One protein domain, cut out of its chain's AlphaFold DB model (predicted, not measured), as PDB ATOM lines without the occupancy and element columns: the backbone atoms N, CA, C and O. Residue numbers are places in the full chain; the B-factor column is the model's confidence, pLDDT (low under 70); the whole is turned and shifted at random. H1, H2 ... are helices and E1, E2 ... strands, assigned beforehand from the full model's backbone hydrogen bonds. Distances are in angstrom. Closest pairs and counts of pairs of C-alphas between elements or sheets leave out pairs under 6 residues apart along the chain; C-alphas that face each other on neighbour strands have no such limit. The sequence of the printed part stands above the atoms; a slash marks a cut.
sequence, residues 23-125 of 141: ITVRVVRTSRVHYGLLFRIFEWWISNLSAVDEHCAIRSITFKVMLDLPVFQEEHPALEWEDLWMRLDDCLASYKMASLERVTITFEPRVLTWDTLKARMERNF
ATOM      1  N   ILE A  23      57.823  -8.991  49.585       92.69
ATOM      2  CA  ILE A  23      56.801  -9.965  49.205       92.69
ATOM      3  C   ILE A  23      56.419  -9.727  47.747       92.69
ATOM      4  O   ILE A  23      56.088  -8.613  47.351       92.69
ATOM      5  N   THR A  24      56.452 -10.783  46.934       93.75
ATOM      6  CA  THR A  24      55.898 -10.755  45.574       93.75
ATOM      7  C   THR A  24      54.787 -11.784  45.465       93.75
ATOM      8  O   THR A  24      55.023 -12.983  45.586       93.75
ATOM      9  N   VAL A  25      53.579 -11.305  45.207       89.56
ATOM     10  CA  VAL A  25      52.385 -12.108  44.988       89.56
ATOM     11  C   VAL A  25      52.100 -12.129  43.500       89.56
ATOM     12  O   VAL A  25      51.886 -11.088  42.885       89.56
ATOM     13  N   ARG A  26      52.086 -13.323  42.913       89.00
ATOM     14  CA  ARG A  26      51.738 -13.524  41.510       89.00
ATOM     15  C   ARG A  26      50.429 -14.298  41.436       89.00
ATOM     16  O   ARG A  26      50.373 -15.452  41.848       89.00
ATOM     17  N   VAL A  27      49.391 -13.661  40.912       82.06
ATOM     18  CA  VAL A  27      48.068 -14.256  40.735       82.06
ATOM     19  C   VAL A  27      47.844 -14.477  39.250       82.06
ATOM     20  O   VAL A  27      47.747 -13.516  38.496       82.06
ATOM     21  N   VAL A  28      47.805 -15.739  38.827       78.56
ATOM     22  CA  VAL A  28      47.524 -16.122  37.438       78.56
ATOM     23  C   VAL A  28      46.093 -16.632  37.373       78.56
ATOM     24  O   VAL A  28      45.762 -17.631  38.012       78.56
ATOM     25  N   ARG A  29      45.246 -15.983  36.578       73.31
ATOM     26  CA  ARG A  29      43.948 -16.533  36.199       73.31
ATOM     27  C   ARG A  29      44.066 -17.201  34.834       73.31
ATOM     28  O   ARG A  29      44.308 -16.530  33.843       73.31
ATOM     29  N   THR A  30      43.791 -18.498  34.783       62.94
ATOM     30  CA  THR A  30      43.499 -19.230  33.540       62.94
ATOM     31  C   THR A  30      41.981 -19.336  33.371       62.94
ATOM     32  O   THR A  30      41.317 -19.605  34.374       62.94
ATOM     33  N   SER A  31      41.452 -19.125  32.156       60.06
ATOM     34  CA  SER A  31      40.054 -19.158  31.634       60.06
ATOM     35  C   SER A  31      38.873 -19.785  32.416       60.06
ATOM     36  O   SER A  31      37.725 -19.510  32.080       60.06
ATOM     37  N   ARG A  32      39.070 -20.590  33.466       54.88
ATOM     38  CA  ARG A  32      38.024 -21.328  34.208       54.88
ATOM     39  C   ARG A  32      37.671 -20.788  35.596       54.88
ATOM     40  O   ARG A  32      36.849 -21.384  36.284       54.88
ATOM     41  N   VAL A  33      38.288 -19.699  36.044       53.66
ATOM     42  CA  VAL A  33      38.150 -19.225  37.432       53.66
ATOM     43  C   VAL A  33      37.369 -17.914  37.499       53.66
ATOM     44  O   VAL A  33      37.751 -16.955  36.847       53.66
ATOM     45  N   HIS A  34      36.304 -17.833  38.304       64.25
ATOM     46  CA  HIS A  34      35.540 -16.595  38.518       64.25
ATOM     47  C   HIS A  34      36.376 -15.487  39.189       64.25
ATOM     48  O   HIS A  34      37.211 -15.763  40.048       64.25
ATOM     49  N   TYR A  35      36.083 -14.216  38.878       69.06
ATOM     50  CA  TYR A  35      36.719 -13.041  39.504       69.06
ATOM     51  C   TYR A  35      36.622 -13.021  41.038       69.06
ATOM     52  O   TYR A  35      37.490 -12.454  41.697       69.06
ATOM     53  N   GLY A  36      35.634 -13.717  41.612       73.12
ATOM     54  CA  GLY A  36      35.536 -13.933  43.054       73.12
ATOM     55  C   GLY A  36      36.751 -14.639  43.674       73.12
ATOM     56  O   GLY A  36      36.995 -14.452  44.862       73.12
ATOM     57  N   LEU A  37      37.554 -15.403  42.915       77.44
ATOM     58  CA  LEU A  37      38.800 -15.965  43.455       77.44
ATOM     59  C   LEU A  37      39.854 -14.878  43.688       77.44
ATOM     60  O   LEU A  37      40.539 -14.917  44.701       77.44
ATOM     61  N   LEU A  38      39.985 -13.915  42.775       79.19
ATOM     62  CA  LEU A  38      40.969 -12.839  42.914       79.19
ATOM     63  C   LEU A  38      40.673 -11.992  44.147       79.19
ATOM     64  O   LEU A  38      41.571 -11.742  44.944       79.19
ATOM     65  N   PHE A  39      39.399 -11.640  44.329       84.44
ATOM     66  CA  PHE A  39      38.918 -10.972  45.533       84.44
ATOM     67  C   PHE A  39      39.319 -11.759  46.788       84.44
ATOM     68  O   PHE A  39      39.993 -11.226  47.664       84.44
ATOM     69  N   ARG A  40      39.027 -13.068  46.824       86.25
ATOM     70  CA  ARG A  40      39.395 -13.952  47.944       86.25
ATOM     71  C   ARG A  40      40.904 -14.058  48.175       86.25
ATOM     72  O   ARG A  40      41.323 -14.203  49.318       86.25
ATOM     73  N   ILE A  41      41.726 -14.000  47.127       86.56
ATOM     74  CA  ILE A  41      43.189 -14.001  47.264       86.56
ATOM     75  C   ILE A  41      43.649 -12.725  47.968       86.56
ATOM     76  O   ILE A  41      44.459 -12.802  48.889       86.56
ATOM     77  N   PHE A  42      43.122 -11.563  47.580       89.50
ATOM     78  CA  PHE A  42      43.411 -10.319  48.290       89.50
ATOM     79  C   PHE A  42      42.899 -10.357  49.730       89.50
ATOM     80  O   PHE A  42      43.642  -9.979  50.628       89.50
ATOM     81  N   GLU A  43      41.696 -10.879  49.988       92.75
ATOM     82  CA  GLU A  43      41.202 -11.052  51.359       92.75
ATOM     83  C   GLU A  43      42.112 -11.946  52.201       92.75
ATOM     84  O   GLU A  43      42.402 -11.637  53.358       92.75
ATOM     85  N   TRP A  44      42.605 -13.038  51.614       93.06
ATOM     86  CA  TRP A  44      43.554 -13.922  52.273       93.06
ATOM     87  C   TRP A  44      44.854 -13.185  52.607       93.06
ATOM     88  O   TRP A  44      45.342 -13.285  53.733       93.06
ATOM     89  N   TRP A  45      45.394 -12.390  51.678       93.56
ATOM     90  CA  TRP A  45      46.582 -11.577  51.943       93.56
ATOM     91  C   TRP A  45      46.337 -10.515  53.008       93.56
ATOM     92  O   TRP A  45      47.158 -10.400  53.909       93.56
ATOM     93  N   ILE A  46      45.207  -9.807  52.976       95.00
ATOM     94  CA  ILE A  46      44.824  -8.851  54.023       95.00
ATOM     95  C   ILE A  46      44.796  -9.551  55.385       95.00
ATOM     96  O   ILE A  46      45.369  -9.044  56.344       95.00
ATOM     97  N   SER A  47      44.195 -10.740  55.477       93.75
ATOM     98  CA  SER A  47      44.137 -11.502  56.729       93.75
ATOM     99  C   SER A  47      45.525 -11.901  57.246       93.75
ATOM    100  O   SER A  47      45.791 -11.740  58.435       93.75
ATOM    101  N   ASN A  48      46.422 -12.370  56.372       92.25
ATOM    102  CA  ASN A  48      47.784 -12.751  56.764       92.25
ATOM    103  C   ASN A  48      48.631 -11.532  57.143       92.25
ATOM    104  O   ASN A  48      49.324 -11.549  58.155       92.25
ATOM    105  N   LEU A  49      48.542 -10.456  56.366       92.75
ATOM    106  CA  LEU A  49      49.259  -9.211  56.628       92.75
ATOM    107  C   LEU A  49      48.749  -8.529  57.904       92.75
ATOM    108  O   LEU A  49      49.545  -7.987  58.655       92.75
ATOM    109  N   SER A  50      47.461  -8.636  58.231       92.19
ATOM    110  CA  SER A  50      46.915  -8.140  59.509       92.19
ATOM    111  C   SER A  50      47.445  -8.919  60.720       92.19
ATOM    112  O   SER A  50      47.511  -8.399  61.840       92.19
ATOM    113  N   ALA A  51      47.823 -10.180  60.500       91.69
ATOM    114  CA  ALA A  51      48.340 -11.068  61.526       91.69
ATOM    115  C   ALA A  51      49.842 -10.889  61.782       91.69
ATOM    116  O   ALA A  51      50.356 -11.530  62.692       91.69
ATOM    117  N   VAL A  52      50.566 -10.044  61.036       89.12
ATOM    118  CA  VAL A  52      51.997  -9.839  61.310       89.12
ATOM    119  C   VAL A  52      52.231  -9.160  62.658       89.12
ATOM    120  O   VAL A  52      51.339  -8.525  63.235       89.12
ATOM    121  N   ASP A  53      53.441  -9.350  63.169       88.31
ATOM    122  CA  ASP A  53      53.928  -8.712  64.385       88.31
ATOM    123  C   ASP A  53      54.285  -7.232  64.169       88.31
ATOM    124  O   ASP A  53      54.506  -6.792  63.043       88.31
ATOM    125  N   GLU A  54      54.377  -6.471  65.258       83.00
ATOM    126  CA  GLU A  54      54.601  -5.015  65.251       83.00
ATOM    127  C   GLU A  54      55.972  -4.610  64.678       83.00
ATOM    128  O   GLU A  54      56.172  -3.472  64.254       83.00
ATOM    129  N   HIS A  55      56.906  -5.560  64.627       81.44
ATOM    130  CA  HIS A  55      58.274  -5.392  64.136       81.44
ATOM    131  C   HIS A  55      58.516  -6.132  62.816       81.44
ATOM    132  O   HIS A  55      59.571  -6.745  62.629       81.44
ATOM    133  N   CYS A  56      57.534  -6.134  61.909       87.75
ATOM    134  CA  CYS A  56      57.735  -6.783  60.621       87.75
ATOM    135  C   CYS A  56      58.817  -6.056  59.801       87.75
ATOM    136  O   CYS A  56      58.847  -4.830  59.717       87.75
ATOM    137  N   ALA A  57      59.707  -6.825  59.176       91.50
ATOM    138  CA  ALA A  57      60.785  -6.287  58.345       91.50
ATOM    139  C   ALA A  57      60.333  -5.940  56.915       91.50
ATOM    140  O   ALA A  57      61.165  -5.592  56.082       91.50
ATOM    141  N   ILE A  58      59.039  -6.066  56.597       95.12
ATOM    142  CA  ILE A  58      58.530  -5.912  55.233       95.12
ATOM    143  C   ILE A  58      58.630  -4.444  54.821       95.12
ATOM    144  O   ILE A  58      57.975  -3.577  55.391       95.12
ATOM    145  N   ARG A  59      59.409  -4.188  53.771       96.12
ATOM    146  CA  ARG A  59      59.605  -2.863  53.167       96.12
ATOM    147  C   ARG A  59      58.875  -2.711  51.849       96.12
ATOM    148  O   ARG A  59      58.511  -1.603  51.466       96.12
ATOM    149  N   SER A  60      58.649  -3.815  51.137       97.38
ATOM    150  CA  SER A  60      57.966  -3.774  49.850       97.38
ATOM    151  C   SER A  60      57.038  -4.956  49.611       97.38
ATOM    152  O   SER A  60      57.391  -6.113  49.848       97.38
ATOM    153  N   ILE A  61      55.862  -4.660  49.061       96.81
ATOM    154  CA  ILE A  61      54.900  -5.665  48.612       96.81
ATOM    155  C   ILE A  61      54.543  -5.396  47.151       96.81
ATOM    156  O   ILE A  61      54.229  -4.275  46.762       96.81
ATOM    157  N   THR A  62      54.589  -6.433  46.322       96.81
ATOM    158  CA  THR A  62      54.203  -6.371  44.910       96.81
ATOM    159  C   THR A  62      53.120  -7.399  44.621       96.81
ATOM    160  O   THR A  62      53.353  -8.593  44.783       96.81
ATOM    161  N   PHE A  63      51.969  -6.955  44.125       94.12
ATOM    162  CA  PHE A  63      50.909  -7.795  43.583       94.12
ATOM    163  C   PHE A  63      50.936  -7.723  42.057       94.12
ATOM    164  O   PHE A  63      50.791  -6.653  41.479       94.12
ATOM    165  N   LYS A  64      51.112  -8.865  41.394       92.38
ATOM    166  CA  LYS A  64      50.988  -9.011  39.940       92.38
ATOM    167  C   LYS A  64      49.766  -9.856  39.632       92.38
ATOM    168  O   LYS A  64      49.743 -11.042  39.967       92.38
ATOM    169  N   VAL A  65      48.769  -9.249  39.010       88.19
ATOM    170  CA  VAL A  65      47.481  -9.856  38.693       88.19
ATOM    171  C   VAL A  65      47.421 -10.081  37.187       88.19
ATOM    172  O   VAL A  65      47.168  -9.143  36.441       88.19
ATOM    173  N   MET A  66      47.661 -11.318  36.746       85.81
ATOM    174  CA  MET A  66      47.480 -11.705  35.346       85.81
ATOM    175  C   MET A  66      46.113 -12.338  35.152       85.81
ATOM    176  O   MET A  66      45.736 -13.288  35.847       85.81
ATOM    177  N   LEU A  67      45.391 -11.817  34.182       78.75
ATOM    178  CA  LEU A  67      44.019 -12.124  33.875       78.75
ATOM    179  C   LEU A  67      43.925 -12.577  32.431       78.75
ATOM    180  O   LEU A  67      44.304 -11.868  31.514       78.75
ATOM    181  N   ASP A  68      43.344 -13.745  32.229       76.00
ATOM    182  CA  ASP A  68      42.879 -14.163  30.913       76.00
ATOM    183  C   ASP A  68      41.556 -13.429  30.610       76.00
ATOM    184  O   ASP A  68      40.467 -13.944  30.890       76.00
ATOM    185  N   LEU A  69      41.654 -12.156  30.198       68.44
ATOM    186  CA  LEU A  69      40.510 -11.319  29.818       68.44
ATOM    187  C   LEU A  69      40.248 -11.446  28.311       68.44
ATOM    188  O   LEU A  69      41.195 -11.410  27.524       68.44
ATOM    189  N   PRO A  70      38.979 -11.522  27.873       65.25
ATOM    190  CA  PRO A  70      38.640 -11.339  26.470       65.25
ATOM    191  C   PRO A  70      39.139  -9.976  25.973       65.25
ATOM    192  O   PRO A  70      39.020  -8.974  26.676       65.25
ATOM    193  N   VAL A  71      39.613  -9.933  24.725       57.38
ATOM    194  CA  VAL A  71      40.210  -8.757  24.055       57.38
ATOM    195  C   VAL A  71      39.336  -7.487  24.114       57.38
ATOM    196  O   VAL A  71      39.852  -6.380  23.998       57.38
ATOM    197  N   PHE A  72      38.026  -7.626  24.340       54.91
ATOM    198  CA  PHE A  72      37.044  -6.534  24.311       54.91
ATOM    199  C   PHE A  72      36.326  -6.301  25.643       54.91
ATOM    200  O   PHE A  72      35.214  -5.781  25.659       54.91
ATOM    201  N   GLN A  73      36.902  -6.718  26.770       64.00
ATOM    202  CA  GLN A  73      36.247  -6.481  28.049       64.00
ATOM    203  C   GLN A  73      36.373  -5.005  28.456       64.00
ATOM    204  O   GLN A  73      37.451  -4.535  28.820       64.00
ATOM    205  N   GLU A  74      35.260  -4.276  28.362       58.19
ATOM    206  CA  GLU A  74      35.190  -2.834  28.640       58.19
ATOM    207  C   GLU A  74      35.383  -2.516  30.130       58.19
ATOM    208  O   GLU A  74      36.036  -1.530  30.483       58.19
ATOM    209  N   GLU A  75      34.880  -3.382  31.015       64.81
ATOM    210  CA  GLU A  75      34.909  -3.168  32.461       64.81
ATOM    211  C   GLU A  75      35.730  -4.231  33.194       64.81
ATOM    212  O   GLU A  75      35.518  -5.441  33.074       64.81
ATOM    213  N   HIS A  76      36.688  -3.753  33.987       75.12
ATOM    214  CA  HIS A  76      37.530  -4.586  34.828       75.12
ATOM    215  C   HIS A  76      36.884  -4.757  36.217       75.12
ATOM    216  O   HIS A  76      36.530  -3.763  36.847       75.12
ATOM    217  N   PRO A  77      36.805  -5.972  36.782       75.19
ATOM    218  CA  PRO A  77      36.054  -6.227  38.021       75.19
ATOM    219  C   PRO A  77      36.631  -5.553  39.261       75.19
ATOM    220  O   PRO A  77      35.916  -5.334  40.230       75.19
ATOM    221  N   ALA A  78      37.910  -5.176  39.229       78.50
ATOM    222  CA  ALA A  78      38.501  -4.325  40.265       78.50
ATOM    223  C   ALA A  78      37.786  -2.971  40.442       78.50
ATOM    224  O   ALA A  78      37.997  -2.328  41.470       78.50
ATOM    225  N   LEU A  79      36.953  -2.543  39.480       77.38
ATOM    226  CA  LEU A  79      36.086  -1.372  39.620       77.38
ATOM    227  C   LEU A  79      35.081  -1.523  40.769       77.38
ATOM    228  O   LEU A  79      34.708  -0.517  41.357       77.38
ATOM    229  N   GLU A  80      34.675  -2.749  41.106       83.25
ATOM    230  CA  GLU A  80      33.721  -3.036  42.188       83.25
ATOM    231  C   GLU A  80      34.411  -3.333  43.530       83.25
ATOM    232  O   GLU A  80      33.759  -3.625  44.529       83.25
ATOM    233  N   TRP A  81      35.745  -3.297  43.582       89.19
ATOM    234  CA  TRP A  81      36.525  -3.730  44.749       89.19
ATOM    235  C   TRP A  81      36.889  -2.579  45.695       89.19
ATOM    236  O   TRP A  81      37.895  -2.653  46.392       89.19
ATOM    237  N   GLU A  82      36.093  -1.510  45.742       92.06
ATOM    238  CA  GLU A  82      36.375  -0.332  46.581       92.06
ATOM    239  C   GLU A  82      36.591  -0.708  48.059       92.06
ATOM    240  O   GLU A  82      37.617  -0.344  48.634       92.06
ATOM    241  N   ASP A  83      35.700  -1.522  48.640       93.06
ATOM    242  CA  ASP A  83      35.837  -2.036  50.016       93.06
ATOM    243  C   ASP A  83      37.145  -2.813  50.228       93.06
ATOM    244  O   ASP A  83      37.857  -2.608  51.211       93.06
ATOM    245  N   LEU A  84      37.510  -3.665  49.268       93.12
ATOM    246  CA  LEU A  84      38.742  -4.448  49.324       93.12
ATOM    247  C   LEU A  84      39.981  -3.544  49.319       93.12
ATOM    248  O   LEU A  84      40.918  -3.789  50.077       93.12
ATOM    249  N   TRP A  85      39.990  -2.502  48.484       94.31
ATOM    250  CA  TRP A  85      41.100  -1.551  48.410       94.31
ATOM    251  C   TRP A  85      41.238  -0.728  49.683       94.31
ATOM    252  O   TRP A  85      42.355  -0.575  50.168       94.31
ATOM    253  N   MET A  86      40.125  -0.280  50.268       96.06
ATOM    254  CA  MET A  86      40.143   0.413  51.560       96.06
ATOM    255  C   MET A  86      40.642  -0.499  52.685       96.06
ATOM    256  O   MET A  86      41.487  -0.096  53.478       96.06
ATOM    257  N   ARG A  87      40.192  -1.759  52.733       96.69
ATOM    258  CA  ARG A  87      40.675  -2.742  53.718       96.69
ATOM    259  C   ARG A  87      42.161  -3.052  53.546       96.69
ATOM    260  O   ARG A  87      42.862  -3.258  54.536       96.69
ATOM    261  N   LEU A  88      42.648  -3.093  52.305       96.25
ATOM    262  CA  LEU A  88      44.070  -3.258  52.020       96.25
ATOM    263  C   LEU A  88      44.872  -2.026  52.465       96.25
ATOM    264  O   LEU A  88      45.904  -2.199  53.106       96.25
ATOM    265  N   ASP A  89      44.393  -0.812  52.178       97.44
ATOM    266  CA  ASP A  89      44.993   0.443  52.656       97.44
ATOM    267  C   ASP A  89      45.085   0.464  54.185       97.44
ATOM    268  O   ASP A  89      46.165   0.663  54.729       97.44
ATOM    269  N   ASP A  90      43.986   0.163  54.879       96.88
ATOM    270  CA  ASP A  90      43.930   0.108  56.343       96.88
ATOM    271  C   ASP A  90      44.900  -0.934  56.924       96.88
ATOM    272  O   ASP A  90      45.609  -0.657  57.894       96.88
ATOM    273  N   CYS A  91      44.963  -2.125  56.320       96.38
ATOM    274  CA  CYS A  91      45.867  -3.194  56.740       96.38
ATOM    275  C   CYS A  91      47.339  -2.782  56.596       96.38
ATOM    276  O   CYS A  91      48.142  -2.981  57.512       96.38
ATOM    277  N   LEU A  92      47.698  -2.227  55.437       96.12
ATOM    278  CA  LEU A  92      49.074  -1.872  55.098       96.12
ATOM    279  C   LEU A  92      49.534  -0.573  55.767       96.12
ATOM    280  O   LEU A  92      50.722  -0.403  56.000       96.12
ATOM    281  N   ALA A  93      48.607   0.318  56.111       96.19
ATOM    282  CA  ALA A  93      48.878   1.528  56.881       96.19
ATOM    283  C   ALA A  93      48.841   1.298  58.403       96.19
ATOM    284  O   ALA A  93      48.930   2.252  59.180       96.19
ATOM    285  N   SER A  94      48.658   0.053  58.852       94.75
ATOM    286  CA  SER A  94      48.701  -0.264  60.274       94.75
ATOM    287  C   SER A  94      50.110  -0.063  60.836       94.75
ATOM    288  O   SER A  94      51.114  -0.221  60.145       94.75
ATOM    289  N   TYR A  95      50.193   0.233  62.130       92.94
ATOM    290  CA  TYR A  95      51.466   0.435  62.824       92.94
ATOM    291  C   TYR A  95      52.392  -0.801  62.774       92.94
ATOM    292  O   TYR A  95      53.603  -0.665  62.891       92.94
ATOM    293  N   LYS A  96      51.836  -1.997  62.532       92.81
ATOM    294  CA  LYS A  96      52.588  -3.245  62.332       92.81
ATOM    295  C   LYS A  96      53.390  -3.275  61.030       92.81
ATOM    296  O   LYS A  96      54.345  -4.033  60.903       92.81
ATOM    297  N   MET A  97      53.001  -2.444  60.069       93.88
ATOM    298  CA  MET A  97      53.647  -2.268  58.771       93.88
ATOM    299  C   MET A  97      54.456  -0.966  58.726       93.88
ATOM    300  O   MET A  97      54.649  -0.393  57.660       93.88
ATOM    301  N   ALA A  98      54.946  -0.474  59.870       91.81
ATOM    302  CA  ALA A  98      55.665   0.801  59.950       91.81
ATOM    303  C   ALA A  98      56.920   0.880  59.059       91.81
ATOM    304  O   ALA A  98      57.332   1.974  58.686       91.81
ATOM    305  N   SER A  99      57.530  -0.260  58.715       93.00
ATOM    306  CA  SER A  99      58.684  -0.329  57.807       93.00
ATOM    307  C   SER A  99      58.312  -0.395  56.323       93.00
ATOM    308  O   SER A  99      59.214  -0.427  55.488       93.00
ATOM    309  N   LEU A 100      57.022  -0.420  55.978       96.50
ATOM    310  CA  LEU A 100      56.559  -0.517  54.599       96.50
ATOM    311  C   LEU A 100      56.804   0.798  53.851       96.50
ATOM    312  O   LEU A 100      56.239   1.838  54.174       96.50
ATOM    313  N   GLU A 101      57.617   0.725  52.804       97.25
ATOM    314  CA  GLU A 101      58.022   1.878  51.996       97.25
ATOM    315  C   GLU A 101      57.317   1.906  50.642       97.25
ATOM    316  O   GLU A 101      57.087   2.981  50.091       97.25
ATOM    317  N   ARG A 102      56.990   0.732  50.081       97.81
ATOM    318  CA  ARG A 102      56.457   0.629  48.719       97.81
ATOM    319  C   ARG A 102      55.441  -0.491  48.539       97.81
ATOM    320  O   ARG A 102      55.721  -1.660  48.812       97.81
ATOM    321  N   VAL A 103      54.317  -0.156  47.914       97.62
ATOM    322  CA  VAL A 103      53.299  -1.104  47.454       97.62
ATOM    323  C   VAL A 103      53.125  -0.962  45.949       97.62
ATOM    324  O   VAL A 103      52.889   0.130  45.438       97.62
ATOM    325  N   THR A 104      53.218  -2.071  45.225       97.56
ATOM    326  CA  THR A 104      52.990  -2.110  43.778       97.56
ATOM    327  C   THR A 104      51.848  -3.060  43.454       97.56
ATOM    328  O   THR A 104      51.851  -4.196  43.923       97.56
ATOM    329  N   ILE A 105      50.890  -2.623  42.640       94.69
ATOM    330  CA  ILE A 105      49.823  -3.471  42.101       94.69
ATOM    331  C   ILE A 105      49.840  -3.324  40.581       94.69
ATOM    332  O   ILE A 105      49.602  -2.238  40.054       94.69
ATOM    333  N   THR A 106      50.137  -4.420  39.890       93.12
ATOM    334  CA  THR A 106      50.220  -4.480  38.430       93.12
ATOM    335  C   THR A 106      49.141  -5.401  37.882       93.12
ATOM    336  O   THR A 106      49.052  -6.552  38.316       93.12
ATOM    337  N   PHE A 107      48.367  -4.921  36.911       88.38
ATOM    338  CA  PHE A 107      47.411  -5.734  36.154       88.38
ATOM    339  C   PHE A 107      47.951  -6.088  34.765       88.38
ATOM    340  O   PHE A 107      48.588  -5.272  34.107       88.38
ATOM    341  N   GLU A 108      47.681  -7.306  34.317       87.31
ATOM    342  CA  GLU A 108      48.047  -7.821  32.997       87.31
ATOM    343  C   GLU A 108      46.871  -8.666  32.474       87.31
ATOM    344  O   GLU A 108      46.406  -9.524  33.217       87.31
ATOM    345  N   PRO A 109      46.344  -8.455  31.258       83.44
ATOM    346  CA  PRO A 109      46.687  -7.384  30.342       83.44
ATOM    347  C   PRO A 109      46.123  -6.038  30.812       83.44
ATOM    348  O   PRO A 109      45.159  -5.957  31.583       83.44
ATOM    349  N   ARG A 110      46.693  -4.956  30.285       85.19
ATOM    350  CA  ARG A 110      46.142  -3.610  30.418       85.19
ATOM    351  C   ARG A 110      44.787  -3.522  29.715       85.19
ATOM    352  O   ARG A 110      44.690  -3.731  28.510       85.19
ATOM    353  N   VAL A 111      43.749  -3.159  30.467       82.56
ATOM    354  CA  VAL A 111      42.403  -2.898  29.933       82.56
ATOM    355  C   VAL A 111      42.289  -1.495  29.329       82.56
ATOM    356  O   VAL A 111      43.019  -0.581  29.720       82.56
ATOM    357  N   LEU A 112      41.333  -1.299  28.414       83.88
ATOM    358  CA  LEU A 112      41.083   0.000  27.767       83.88
ATOM    359  C   LEU A 112      40.725   1.099  28.778       83.88
ATOM    360  O   LEU A 112      41.168   2.237  28.652       83.88
ATOM    361  N   THR A 113      39.977   0.746  29.822       85.56
ATOM    362  CA  THR A 113      39.529   1.654  30.887       85.56
ATOM    363  C   THR A 113      40.547   1.803  32.024       85.56
ATOM    364  O   THR A 113      40.193   2.230  33.126       85.56
ATOM    365  N   TRP A 114      41.824   1.475  31.777       88.69
ATOM    366  CA  TRP A 114      42.875   1.476  32.799       88.69
ATOM    367  C   TRP A 114      42.980   2.799  33.551       88.69
ATOM    368  O   TRP A 114      43.028   2.787  34.774       88.69
ATOM    369  N   ASP A 115      42.972   3.938  32.859       90.19
ATOM    370  CA  ASP A 115      43.163   5.232  33.523       90.19
ATOM    371  C   ASP A 115      41.996   5.552  34.475       90.19
ATOM    372  O   ASP A 115      42.203   6.064  35.579       90.19
ATOM    373  N   THR A 116      40.769   5.166  34.105       89.31
ATOM    374  CA  THR A 116      39.583   5.269  34.969       89.31
ATOM    375  C   THR A 116      39.674   4.325  36.166       89.31
ATOM    376  O   THR A 116      39.404   4.743  37.296       89.31
ATOM    377  N   LEU A 117      40.082   3.073  35.941       88.50
ATOM    378  CA  LEU A 117      40.288   2.093  37.006       88.50
ATOM    379  C   LEU A 117      41.362   2.570  37.987       88.50
ATOM    380  O   LEU A 117      41.110   2.619  39.189       88.50
ATOM    381  N   LYS A 118      42.525   2.982  37.478       93.12
ATOM    382  CA  LYS A 118      43.645   3.512  38.256       93.12
ATOM    383  C   LYS A 118      43.195   4.686  39.117       93.12
ATOM    384  O   LYS A 118      43.372   4.643  40.329       93.12
ATOM    385  N   ALA A 119      42.543   5.689  38.528       92.81
ATOM    386  CA  ALA A 119      42.075   6.859  39.266       92.81
ATOM    387  C   ALA A 119      41.067   6.502  40.374       92.81
ATOM    388  O   ALA A 119      41.101   7.107  41.445       92.81
ATOM    389  N   ARG A 120      40.176   5.526  40.145       91.12
ATOM    390  CA  ARG A 120      39.259   5.022  41.181       91.12
ATOM    391  C   ARG A 120      40.005   4.279  42.285       91.12
ATOM    392  O   ARG A 120      39.802   4.584  43.454       91.12
ATOM    393  N   MET A 121      40.900   3.362  41.928       92.94
ATOM    394  CA  MET A 121      41.702   2.607  42.891       92.94
ATOM    395  C   MET A 121      42.552   3.529  43.767       92.94
ATOM    396  O   MET A 121      42.518   3.411  44.986       92.94
ATOM    397  N   GLU A 122      43.252   4.498  43.173       94.69
ATOM    398  CA  GLU A 122      44.110   5.442  43.898       94.69
ATOM    399  C   GLU A 122      43.368   6.273  44.953       94.69
ATOM    400  O   GLU A 122      43.999   6.730  45.912       94.69
ATOM    401  N   ARG A 123      42.058   6.500  44.787       94.81
ATOM    402  CA  ARG A 123      41.232   7.225  45.766       94.81
ATOM    403  C   ARG A 123      40.983   6.420  47.040       94.81
ATOM    404  O   ARG A 123      40.716   7.032  48.065       94.81
ATOM    405  N   ASN A 124      41.112   5.094  46.985       96.19
ATOM    406  CA  ASN A 124      40.902   4.211  48.133       96.19
ATOM    407  C   ASN A 124      42.147   4.080  49.030       96.19
ATOM    408  O   ASN A 124      42.023   3.641  50.165       96.19
ATOM    409  N   PHE A 125      43.332   4.484  48.552       96.12
ATOM    410  CA  PHE A 125      44.597   4.378  49.292       96.12
ATOM    411  C   PHE A 125      45.007   5.705  49.941       96.12
ATOM    412  O   PHE A 125      45.996   6.334  49.551       96.12
TER     413      PHE A 125
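AT A GLANCE: This is residues 23 to 125 of the 141 residues of an uncharacterized protein of Armillaria ostoyae (UniProt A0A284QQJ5). Three parallel strands make a small wall, and the helices stand off one face of it: H1 and H3 side by side, H4 beyond E3's edge, the other face bare. H1 only grazes the wall, and the links at His 55 and Phe 72 reach out at the two ends of the long axis. The 103 printed residues hold E1, H1, E2, H2, H3, E3 and H4 in that order; the sheet runs E1 E2 E3, and the class is mixed, helices and strands. The whole is compact, radius of gyration of the C-alphas 14.1 A, yet elongated, spanning 45 by 27 by 19 A.

HOW THE PARTS SIT: E1, residues 23 to 29, is an edge strand parallel to E2, residues 60 to 67, at 7 degrees; N 25 and O 62 are within hydrogen-bond range at 2.8 A. Between them comes H1, residues 36 to 50, which only grazes the sheet with residues 37 to 45. E1, H1 and E2 form a strand-helix-strand unit, two parallel neighbour strands joined through a helix, with a right-handed crossover. E2, H2 of residues 77 to 80, H3 of residues 82 to 92 and E3 of residues 102 to 108 form another, also right-handed. E2 and E3 are parallel at 9 degrees, with N 63 and O 104 at 2.8 A. H1 and H3 touch, closest at the C-alphas of Ser 50 and Cys 91, 5.8 A, with a shallow tilt of 24 degrees, the same way. H4, residues 114 to 124, touches H3, closest at the C-alphas of Met 86 and Asn 124, 5.2 A, with a steep tilt of 56 degrees. Every O i to N i+4 pair is within hydrogen-bond range in H1 and H3, and 5 of 7 in H4; H2 is too short for one.

IN THESE COORDINATES: E1 begins at C-alpha 23, (56.801, -9.965, 49.205). H1 is 20.8 A long, E2 22.8 A and E3 19.7 A. H4 ends at C-alpha 124, (40.902, 4.211, 48.133).

THE WHOLE: The C-alphas of His 55 and Phe 72 are the two farthest apart, 45.1 A. The printed part has no cut, and no link is long. Mean pLDDT of the printed part is 86.3; residues 30 to 35 and 69 to 75 are under 70.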